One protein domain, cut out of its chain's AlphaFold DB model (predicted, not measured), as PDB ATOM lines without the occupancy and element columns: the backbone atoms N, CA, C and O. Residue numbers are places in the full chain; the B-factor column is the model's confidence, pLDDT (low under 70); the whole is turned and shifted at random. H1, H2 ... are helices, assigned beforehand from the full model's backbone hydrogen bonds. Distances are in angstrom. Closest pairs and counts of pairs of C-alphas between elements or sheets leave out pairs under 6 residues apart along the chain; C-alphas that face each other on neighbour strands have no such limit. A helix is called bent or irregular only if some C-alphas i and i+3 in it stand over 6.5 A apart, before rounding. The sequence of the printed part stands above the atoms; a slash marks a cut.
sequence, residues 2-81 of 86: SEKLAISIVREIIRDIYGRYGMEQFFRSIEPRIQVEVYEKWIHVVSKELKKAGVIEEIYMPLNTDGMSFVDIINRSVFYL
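This is residues 2 to 81 of the 86 residues of an uncharacterized protein of Bacillus sp. APMAM (UniProt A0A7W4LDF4). Two long helices, H1 and H3, make a V, with the first part of H1 packed on H3 toward H3's last residues; the short helix H2 bridges the open ends of the V. H4 packs on the first residues of H3, and the long link before it folds back along H3. The printed part has 80 residues, with four named helices in the order H1, H2, H3, H4 and no named strand; the class is all helix, and the helices hold 57 of the 80 residues. The whole is compact, with a radius of gyration of the C-alphas of 13.0 A, and flat, spanning 37 by 34 by 14 A.

Begin with H1, residues 2 to 21, and hold it against H3, residues 32 to 52. They touch, H1 with residues 3 to 10 alone, and their closest C-alphas are those of Ala 6 and Ser 47, 5.5 A apart. They run opposite ways at a steep tilt of 57 degrees. Next look at H2, residues 24 to 29, which is about perpendicular to H1 at 78 degrees. The two are close but not clearly touching; their closest C-alphas, of Tyr 18 and Glu 24, are 4.7 A apart. H2 and H3 are also close but not clearly touching, with the C-alphas of Phe 27 and Gln 35 the closest at 7.3 A. Go on to H4, residues 70 to 79: H3 touches it with residues 32 to 36 alone, and the closest C-alphas of the two are those of Val 36 and Ser 77, 5.5 A apart. H3 and H4 run the same way at a steep tilt of 49 degrees. H4 is apart from H1 and from H2. In H2, H3 and H4 every O i to N i+4 pair is within hydrogen-bond range; in H1 15 of 16 are.

Find C-alpha 2 at (180.147, 174.488, 194.902); from there H1 runs 29.6 A to C-alpha 21 at (206.758, 187.433, 195.386). H2, residues 24 to 29, follows. From C-alpha 32 at (202.981, 171.778, 183.297), H3 runs 30.6 A to C-alpha 52. H4 covers 14.2 A from C-alpha 70 and ends at C-alpha 79, (192.628, 177.663, 182.980). No helix is bent or irregular.

The two C-alphas farthest apart are those of Ser 29 and Gly 54, 36.9 A. The printed part has no cut. The links H1 to H2 and H2 to H3 are tight, with 2 residues each; the link H3 to H4 is long, 17 residues, 53 to 69, with no named element. The mean pLDDT of the printed part is 90.2, and residue 2 is the one printed residue under 70.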
ATOM      1  N   SER A   2     179.173 174.883 193.868       66.44
ATOM      2  CA  SER A   2     180.147 174.488 194.902       66.44
ATOM      3  C   SER A   2     181.614 174.455 194.450       66.44
ATOM      4  O   SER A   2     182.458 175.078 195.082       66.44
ATOM      5  N   GLU A   3     181.925 173.760 193.354       74.56
ATOM      6  CA  GLU A   3     183.303 173.628 192.846       74.56
ATOM      7  C   GLU A   3     183.894 174.969 192.392       74.56
ATOM      8  O   GLU A   3     185.039 175.284 192.716       74.56
ATOM      9  N   LYS A   4     183.087 175.785 191.697       84.62
ATOM     10  CA  LYS A   4     183.506 177.091 191.170       84.62
ATOM     11  C   LYS A   4     184.110 177.975 192.267       84.62
ATOM     12  O   LYS A   4     185.148 178.577 192.038       84.62
ATOM     13  N   LEU A   5     183.535 177.973 193.474       88.00
ATOM     14  CA  LEU A   5     184.056 178.754 194.600       88.00
ATOM     15  C   LEU A   5     185.457 178.301 195.046       88.00
ATOM     16  O   LEU A   5     186.323 179.139 195.285       88.00
ATOM     17  N   ALA A   6     185.696 176.991 195.155       88.00
ATOM     18  CA  ALA A   6     187.006 176.468 195.546       88.00
ATOM     19  C   ALA A   6     188.080 176.809 194.500       88.00
ATOM     20  O   ALA A   6     189.188 177.199 194.865       88.00
ATOM     21  N   ILE A   7     187.728 176.719 193.212       89.25
ATOM     22  CA  ILE A   7     188.603 177.118 192.103       89.25
ATOM     23  C   ILE A   7     188.916 178.616 192.181       89.25
ATOM     24  O   ILE A   7     190.091 178.977 192.151       89.25
ATOM     25  N   SER A   8     187.907 179.480 192.336       90.50
ATOM     26  CA  SER A   8     188.107 180.933 192.445       90.50
ATOM     27  C   SER A   8     189.026 181.304 193.612       90.50
ATOM     28  O   SER A   8     189.932 182.113 193.438       90.50
ATOM     29  N   ILE A   9     188.870 180.669 194.780       90.50
ATOM     30  CA  ILE A   9     189.762 180.895 195.930       90.50
ATOM     31  C   ILE A   9     191.210 180.517 195.594       90.50
ATOM     32  O   ILE A   9     192.132 181.267 195.906       90.50
ATOM     33  N   VAL A  10     191.427 179.365 194.953       91.12
ATOM     34  CA  VAL A  10     192.782 178.934 194.580       91.12
ATOM     35  C   VAL A  10     193.399 179.863 193.533       91.12
ATOM     36  O   VAL A  10     194.575 180.199 193.668       91.12
ATOM     37  N   ARG A  11     192.626 180.340 192.548       91.19
ATOM     38  CA  ARG A  11     193.088 181.347 191.574       91.19
ATOM     39  C   ARG A  11     193.575 182.623 192.268       91.19
ATOM     40  O   ARG A  11     194.668 183.098 191.970       91.19
ATOM     41  N   GLU A  12     192.816 183.135 193.236       91.12
ATOM     42  CA  GLU A  12     193.200 184.331 193.999       91.12
ATOM     43  C   GLU A  12     194.486 184.120 194.816       91.12
ATOM     44  O   GLU A  12     195.356 184.991 194.841       91.12
ATOM     45  N   ILE A  13     194.675 182.937 195.415       89.50
ATOM     46  CA  ILE A  13     195.927 182.586 196.110       89.50
ATOM     47  C   ILE A  13     197.114 182.578 195.137       89.50
ATOM     48  O   ILE A  13     198.171 183.126 195.452       89.50
ATOM     49  N   ILE A  14     196.953 181.973 193.956       88.19
ATOM     50  CA  ILE A  14     198.006 181.923 192.930       88.19
ATOM     51  C   ILE A  14     198.401 183.344 192.513       88.19
ATOM     52  O   ILE A  14     199.591 183.666 192.483       88.19
ATOM     53  N   ARG A  15     197.420 184.216 192.260       86.88
ATOM     54  CA  ARG A  15     197.655 185.626 191.917       86.88
ATOM     55  C   ARG A  15     198.387 186.387 193.002       86.88
ATOM     56  O   ARG A  15     199.323 187.117 192.688       86.88
ATOM     57  N   ASP A  16     197.987 186.216 194.258       88.69
ATOM     58  CA  ASP A  16     198.640 186.886 195.381       88.69
ATOM     59  C   ASP A  16     200.109 186.451 195.494       88.69
ATOM     60  O   ASP A  16     201.002 187.295 195.603       88.69
ATOM     61  N   ILE A  17     200.383 185.148 195.347       86.12
ATOM     62  CA  ILE A  17     201.752 184.614 195.341       86.12
ATOM     63  C   ILE A  17     202.561 185.194 194.174       86.12
ATOM     64  O   ILE A  17     203.702 185.628 194.357       86.12
ATOM     65  N   TYR A  18     201.983 185.214 192.973       86.62
ATOM     66  CA  TYR A  18     202.655 185.718 191.776       86.62
ATOM     67  C   TYR A  18     202.948 187.212 191.887       86.62
ATOM     68  O   TYR A  18     204.084 187.627 191.663       86.62
ATOM     69  N   GLY A  19     201.953 187.999 192.294       82.69
ATOM     70  CA  GLY A  19     202.049 189.447 192.406       82.69
ATOM     71  C   GLY A  19     202.976 189.908 193.529       82.69
ATOM     72  O   GLY A  19     203.769 190.824 193.322       82.69
ATOM     73  N   ARG A  20     202.924 189.280 194.714       84.62
ATOM     74  CA  ARG A  20     203.737 189.714 195.868       84.62
ATOM     75  C   ARG A  20     205.184 189.261 195.801       84.62
ATOM     76  O   ARG A  20     206.063 190.001 196.234       84.62
ATOM     77  N   TYR A  21     205.430 188.047 195.314       84.62
ATOM     78  CA  TYR A  21     206.758 187.433 195.386       84.62
ATOM     79  C   TYR A  21     207.463 187.353 194.030       84.62
ATOM     80  O   TYR A  21     208.584 186.856 193.966       84.62
ATOM     81  N   GLY A  22     206.830 187.809 192.941       82.56
ATOM     82  CA  GLY A  22     207.399 187.709 191.592       82.56
ATOM     83  C   GLY A  22     207.619 186.261 191.140       82.56
ATOM     84  O   GLY A  22     208.425 185.992 190.254       82.56
ATOM     85  N   MET A  23     206.913 185.312 191.761       84.25
ATOM     86  CA  MET A  23     207.113 183.870 191.575       84.25
ATOM     87  C   MET A  23     206.461 183.329 190.298       84.25
ATOM     88  O   MET A  23     206.540 182.133 190.026       84.25
ATOM     89  N   GLU A  24     205.837 184.190 189.495       82.31
ATOM     90  CA  GLU A  24     205.162 183.800 188.260       82.31
ATOM     91  C   GLU A  24     206.106 183.074 187.292       82.31
ATOM     92  O   GLU A  24     205.771 182.003 186.791       82.31
ATOM     93  N   GLN A  25     207.308 183.612 187.053       81.44
ATOM     94  CA  GLN A  25     208.281 182.965 186.163       81.44
ATOM     95  C   GLN A  25     208.753 181.619 186.712       81.44
ATOM     96  O   GLN A  25     208.916 180.672 185.945       81.44
ATOM     97  N   PHE A  26     208.928 181.522 188.033       84.19
ATOM     98  CA  PHE A  26     209.280 180.265 188.681       84.19
ATOM     99  C   PHE A  26     208.197 179.216 188.436       84.19
ATOM    100  O   PHE A  26     208.501 178.154 187.901       84.19
ATOM    101  N   PHE A  27     206.932 179.527 188.726       81.06
ATOM    102  CA  PHE A  27     205.840 178.581 188.507       81.06
ATOM    103  C   PHE A  27     205.656 178.226 187.031       81.06
ATOM    104  O   PHE A  27     205.506 177.050 186.723       81.06
ATOM    105  N   ARG A  28     205.758 179.196 186.113       80.38
ATOM    106  CA  ARG A  28     205.696 178.943 184.661       80.38
ATOM    107  C   ARG A  28     206.837 178.056 184.150       80.38
ATOM    108  O   ARG A  28     206.675 177.425 183.112       80.38
ATOM    109  N   SER A  29     207.973 178.012 184.853       85.50
ATOM    110  CA  SER A  29     209.118 177.156 184.509       85.50
ATOM    111  C   SER A  29     208.988 175.712 185.004       85.50
ATOM    112  O   SER A  29     209.724 174.842 184.539       85.50
ATOM    113  N   ILE A  30     208.056 175.444 185.928       87.88
ATOM    114  CA  ILE A  30     207.754 174.085 186.392       87.88
ATOM    115  C   ILE A  30     207.128 173.302 185.235       87.88
ATOM    116  O   ILE A  30     206.417 173.862 184.404       87.88
ATOM    117  N   GLU A  31     207.364 171.994 185.185       90.31
ATOM    118  CA  GLU A  31     206.700 171.132 184.209       90.31
ATOM    119  C   GLU A  31     205.155 171.257 184.345       90.31
ATOM    120  O   GLU A  31     204.628 171.237 185.463       90.31
ATOM    121  N   PRO A  32     204.409 171.459 183.242       91.12
ATOM    122  CA  PRO A  32     202.981 171.778 183.297       91.12
ATOM    123  C   PRO A  32     202.102 170.764 184.034       91.12
ATOM    124  O   PRO A  32     201.144 171.167 184.695       91.12
ATOM    125  N   ARG A  33     202.403 169.464 183.958       93.31
ATOM    126  CA  ARG A  33     201.657 168.431 184.686       93.31
ATOM    127  C   ARG A  33     201.827 168.595 186.189       93.31
ATOM    128  O   ARG A  33     200.823 168.607 186.896       93.31
ATOM    129  N   ILE A  34     203.050 168.831 186.664       92.38
ATOM    130  CA  ILE A  34     203.321 169.133 188.075       92.38
ATOM    131  C   ILE A  34     202.539 170.379 188.514       92.38
ATOM    132  O   ILE A  34     201.967 170.390 189.602       92.38
ATOM    133  N   GLN A  35     202.469 171.422 187.679       90.88
ATOM    134  CA  GLN A  35     201.663 172.607 188.001       90.88
ATOM    135  C   GLN A  35     200.184 172.247 188.194       90.88
ATOM    136  O   GLN A  35     199.592 172.605 189.212       90.88
ATOM    137  N   VAL A  36     199.598 171.506 187.245       93.12
ATOM    138  CA  VAL A  36     198.194 171.073 187.317       93.12
ATOM    139  C   VAL A  36     197.953 170.229 188.565       93.12
ATOM    140  O   VAL A  36     197.006 170.502 189.294       93.12
ATOM    141  N   GLU A  37     198.830 169.276 188.883       94.19
ATOM    142  CA  GLU A  37     198.727 168.455 190.097       94.19
ATOM    143  C   GLU A  37     198.714 169.293 191.379       94.19
ATOM    144  O   GLU A  37     197.935 169.024 192.299       94.19
ATOM    145  N   VAL A  38     199.559 170.326 191.445       92.19
ATOM    146  CA  VAL A  38     199.601 171.247 192.584       92.19
ATOM    147  C   VAL A  38     198.279 172.001 192.714       92.19
ATOM    148  O   VAL A  38     197.701 172.016 193.804       92.19
ATOM    149  N   TYR A  39     197.773 172.580 191.624       92.19
ATOM    150  CA  TYR A  39     196.530 173.355 191.645       92.19
ATOM    151  C   TYR A  39     195.317 172.486 191.990       92.19
ATOM    152  O   TYR A  39     194.549 172.820 192.893       92.19
ATOM    153  N   GLU A  40     195.185 171.330 191.343       94.56
ATOM    154  CA  GLU A  40     194.143 170.331 191.594       94.56
ATOM    155  C   GLU A  40     194.131 169.890 193.070       94.56
ATOM    156  O   GLU A  40     193.085 169.853 193.731       94.56
ATOM    157  N   LYS A  41     195.316 169.649 193.646       94.94
ATOM    158  CA  LYS A  41     195.465 169.316 195.067       94.94
ATOM    159  C   LYS A  41     195.059 170.470 195.981       94.94
ATOM    160  O   LYS A  41     194.419 170.229 197.007       94.94
ATOM    161  N   TRP A  42     195.413 171.708 195.648       94.94
ATOM    162  CA  TRP A  42     195.011 172.879 196.433       94.94
ATOM    163  C   TRP A  42     193.495 173.075 196.420       94.94
ATOM    164  O   TRP A  42     192.911 173.302 197.479       94.94
ATOM    165  N   ILE A  43     192.838 172.888 195.271       94.69
ATOM    166  CA  ILE A  43     191.373 172.984 195.157       94.69
ATOM    167  C   ILE A  43     190.706 171.904 196.006       94.69
ATOM    168  O   ILE A  43     189.755 172.182 196.742       94.69
ATOM    169  N   HIS A  44     191.239 170.682 195.989       95.94
ATOM    170  CA  HIS A  44     190.755 169.612 196.856       95.94
ATOM    171  C   HIS A  44     190.871 169.968 198.348       95.94
ATOM    172  O   HIS A  44     189.912 169.788 199.100       95.94
ATOM    173  N   VAL A  45     192.011 170.516 198.784       96.50
ATOM    174  CA  VAL A  45     192.210 170.959 200.177       96.50
ATOM    175  C   VAL A  45     191.214 172.059 200.553       96.50
ATOM    176  O   VAL A  45     190.545 171.944 201.579       96.50
ATOM    177  N   VAL A  46     191.057 173.082 199.710       95.81
ATOM    178  CA  VAL A  46     190.110 174.184 199.945       95.81
ATOM    179  C   VAL A  46     188.674 173.663 200.011       95.81
ATOM    180  O   VAL A  46     187.943 173.988 200.945       95.81
ATOM    181  N   SER A  47     188.270 172.794 199.082       96.12
ATOM    182  CA  SER A  47     186.912 172.234 199.069       96.12
ATOM    183  C   SER A  47     186.601 171.385 200.310       96.12
ATOM    184  O   SER A  47     185.484 171.446 200.824       96.12
ATOM    185  N   LYS A  48     187.584 170.656 200.863       96.88
ATOM    186  CA  LYS A  48     187.433 169.944 202.145       96.88
ATOM    187  C   LYS A  48     187.097 170.897 203.289       96.88
ATOM    188  O   LYS A  48     186.195 170.600 204.070       96.88
ATOM    189  N   GLU A  49     187.790 172.027 203.383       96.88
ATOM    190  CA  GLU A  49     187.530 173.017 204.433       96.88
ATOM    191  C   GLU A  49     186.192 173.739 204.225       96.88
ATOM    192  O   GLU A  49     185.412 173.875 205.169       96.88
ATOM    193  N   LEU A  50     185.849 174.097 202.984       95.00
ATOM    194  CA  LEU A  50     184.549 174.698 202.661       95.00
ATOM    195  C   LEU A  50     183.376 173.762 202.978       95.00
ATOM    196  O   LEU A  50     182.343 174.214 203.478       95.00
ATOM    197  N   LYS A  51     183.526 172.456 202.726       95.19
ATOM    198  CA  LYS A  51     182.509 171.453 203.062       95.19
ATOM    199  C   LYS A  51     182.326 171.334 204.574       95.19
ATOM    200  O   LYS A  51     181.189 171.300 205.040       95.19
ATOM    201  N   LYS A  52     183.420 171.308 205.348       95.81
ATOM    202  CA  LYS A  52     183.365 171.309 206.825       95.81
ATOM    203  C   LYS A  52     182.657 172.550 207.369       95.81
ATOM    204  O   LYS A  52     181.911 172.440 208.335       95.81
ATOM    205  N   ALA A  53     182.869 173.703 206.736       95.69
ATOM    206  CA  ALA A  53     182.220 174.962 207.092       95.69
ATOM    207  C   ALA A  53     180.756 175.072 206.614       95.69
ATOM    208  O   ALA A  53     180.100 176.068 206.902       95.69
ATOM    209  N   GLY A  54     180.234 174.080 205.879       94.56
ATOM    210  CA  GLY A  54     178.866 174.093 205.351       94.56
ATOM    211  C   GLY A  54     178.643 175.061 204.183       94.56
ATOM    212  O   GLY A  54     177.498 175.338 203.844       94.56
ATOM    213  N   VAL A  55     179.715 175.573 203.565       95.19
ATOM    214  CA  VAL A  55     179.643 176.544 202.457       95.19
ATOM    215  C   VAL A  55     179.339 175.855 201.126       95.19
ATOM    216  O   VAL A  55     178.674 176.423 200.264       95.19
ATOM    217  N   ILE A  56     179.827 174.625 200.950       92.31
ATOM    218  CA  ILE A  56     179.593 173.817 199.750       92.31
ATOM    219  C   ILE A  56     179.085 172.423 200.110       92.31
ATOM    220  O   ILE A  56     179.345 171.905 201.195       92.31
ATOM    221  N   GLU A  57     178.378 171.790 199.176       92.44
ATOM    222  CA  GLU A  57     177.779 170.472 199.392       92.44
ATOM    223  C   GLU A  57     178.706 169.303 199.045       92.44
ATOM    224  O   GLU A  57     178.557 168.223 199.612       92.44
ATOM    225  N   GLU A  58     179.701 169.503 198.189       93.38
ATOM    226  CA  GLU A  58     180.544 168.423 197.676       93.38
ATOM    227  C   GLU A  58     182.022 168.790 197.760       93.38
ATOM    228  O   GLU A  58     182.393 169.959 197.660       93.38
ATOM    229  N   ILE A  59     182.864 167.775 197.958       93.75
ATOM    230  CA  ILE A  59     184.319 167.916 197.938       93.75
ATOM    231  C   ILE A  59     184.775 167.740 196.494       93.75
ATOM    232  O   ILE A  59     184.435 166.746 195.855       93.75
ATOM    233  N   TYR A  60     185.573 168.683 196.002       94.88
ATOM    234  CA  TYR A  60     186.175 168.580 194.681       94.88
ATOM    235  C   TYR A  60     187.186 167.437 194.651       94.88
ATOM    236  O   TYR A  60     188.019 167.348 195.552       94.88
ATOM    237  N   MET A  61     187.153 166.586 193.629       94.75
ATOM    238  CA  MET A  61     188.118 165.498 193.464       94.75
ATOM    239  C   MET A  61     189.123 165.863 192.365       94.75
ATOM    240  O   MET A  61     188.681 166.194 191.266       94.75
ATOM    241  N   PRO A  62     190.441 165.792 192.640       93.94
ATOM    242  CA  PRO A  62     191.474 166.104 191.659       93.94
ATOM    243  C   PRO A  62     191.330 165.318 190.357       93.94
ATOM    244  O   PRO A  62     191.046 164.115 190.384       93.94
ATOM    245  N   LEU A  63     191.603 165.973 189.231       92.25
ATOM    246  CA  LEU A  63     191.750 165.300 187.943       92.25
ATOM    247  C   LEU A  63     192.936 164.325 187.955       92.25
ATOM    248  O   LEU A  63     193.981 164.582 188.555       92.25
ATOM    249  N   ASN A  64     192.786 163.206 187.243       92.38
ATOM    250  CA  ASN A  64     193.873 162.255 187.030       92.38
ATOM    251  C   ASN A  64     194.776 162.730 185.881       92.38
ATOM    252  O   ASN A  64     194.512 162.440 184.711       92.38
ATOM    253  N   THR A  65     195.848 163.438 186.227       92.19
ATOM    254  CA  THR A  65     196.813 164.003 185.275       92.19
ATOM    255  C   THR A  65     197.552 162.943 184.459       92.19
ATOM    256  O   THR A  65     197.894 163.202 183.304       92.19
ATOM    257  N   ASP A  66     197.725 161.726 184.986       90.38
ATOM    258  CA  ASP A  66     198.371 160.614 184.277       90.38
ATOM    259  C   ASP A  66     197.628 160.192 183.011       90.38
ATOM    260  O   ASP A  66     198.256 159.839 182.013       90.38
ATOM    261  N   GLY A  67     196.299 160.299 183.025       90.19
ATOM    262  CA  GLY A  67     195.447 159.969 181.885       90.19
ATOM    263  C   GLY A  67     195.264 161.098 180.867       90.19
ATOM    264  O   GLY A  67     194.625 160.873 179.842       90.19
ATOM    265  N   MET A  68     195.777 162.302 181.134       93.31
ATOM    266  CA  MET A  68     195.548 163.476 180.288       93.31
ATOM    267  C   MET A  68     196.593 163.602 179.177       93.31
ATOM    268  O   MET A  68     197.785 163.331 179.375       93.31
ATOM    269  N   SER A  69     196.155 164.074 178.004       96.25
ATOM    270  CA  SER A  69     197.080 164.430 176.929       96.25
ATOM    271  C   SER A  69     197.903 165.663 177.312       96.25
ATOM    272  O   SER A  69     197.501 166.471 178.151       96.25
ATOM    273  N   PHE A  70     199.061 165.849 176.674       92.44
ATOM    274  CA  PHE A  70     199.880 167.042 176.910       92.44
ATOM    275  C   PHE A  70     199.115 168.340 176.608       92.44
ATOM    276  O   PHE A  70     199.219 169.302 177.362       92.44
ATOM    277  N   VAL A  71     198.304 168.354 175.546       94.19
ATOM    278  CA  VAL A  71     197.491 169.523 175.177       94.19
ATOM    279  C   VAL A  71     196.464 169.832 176.268       94.19
ATOM    280  O   VAL A  71     196.324 170.988 176.659       94.19
ATOM    281  N   ASP A  72     195.808 168.806 176.817       94.75
ATOM    282  CA  ASP A  72     194.846 168.986 177.910       94.75
ATOM    283  C   ASP A  72     195.523 169.513 179.176       94.75
ATOM    284  O   ASP A  72     194.972 170.381 179.849       94.75
ATOM    285  N   ILE A  73     196.735 169.039 179.485       94.69
ATOM    286  CA  ILE A  73     197.532 169.540 180.611       94.69
ATOM    287  C   ILE A  73     197.867 171.026 180.432       94.69
ATOM    288  O   ILE A  73     197.722 171.799 181.377       94.69
ATOM    289  N   ILE A  74     198.274 171.451 179.232       92.00
ATOM    290  CA  ILE A  74     198.559 172.866 178.952       92.00
ATOM    291  C   ILE A  74     197.292 173.711 179.101       92.00
ATOM    292  O   ILE A  74     197.306 174.701 179.830       92.00
ATOM    293  N   ASN A  75     196.189 173.297 178.475       92.31
ATOM    294  CA  ASN A  75     194.910 174.005 178.575       92.31
ATOM    295  C   ASN A  75     194.449 174.113 180.033       92.31
ATOM    296  O   ASN A  75     193.985 175.166 180.469       92.31
ATOM    297  N   ARG A  76     194.627 173.040 180.813       91.75
ATOM    298  CA  ARG A  76     194.266 173.015 182.228       91.75
ATOM    299  C   ARG A  76     195.170 173.905 183.079       91.75
ATOM    300  O   ARG A  76     194.662 174.577 183.965       91.75
ATOM    301  N   SER A  77     196.474 173.954 182.805       89.50
ATOM    302  CA  SER A  77     197.393 174.883 183.477       89.50
ATOM    303  C   SER A  77     196.979 176.339 183.226       89.50
ATOM    304  O   SER A  77     196.856 177.115 184.173       89.50
ATOM    305  N   VAL A  78     196.662 176.688 181.975       87.50
ATOM    306  CA  VAL A  78     196.215 178.040 181.597       87.50
ATOM    307  C   VAL A  78     194.874 178.398 182.241       87.50
ATOM    308  O   VAL A  78     194.729 179.518 182.719       87.50
ATOM    309  N   PHE A  79     193.935 177.453 182.343       88.31
ATOM    310  CA  PHE A  79     192.628 177.663 182.980       88.31
ATOM    311  C   PHE A  79     192.722 178.212 184.415       88.31
ATOM    312  O   PHE A  79     191.830 178.925 184.869       88.31
ATOM    313  N   TYR A  80     193.781 177.902 185.165       84.19
ATOM    314  CA  TYR A  80     193.967 178.450 186.516       84.19
ATOM    315  C   TYR A  80     194.553 179.858 186.542       84.19
ATOM    316  O   TYR A  80     194.587 180.490 187.594       84.19
ATOM    317  N   LEU A  81     195.026 180.336 185.398       80.81
ATOM    318  CA  LEU A  81     195.707 181.613 185.243       80.81
ATOM    319  C   LEU A  81     194.853 182.641 184.490       80.81
ATOM    320  O   LEU A  81     195.193 183.822 184.516       80.81
TER     321      LEU A  81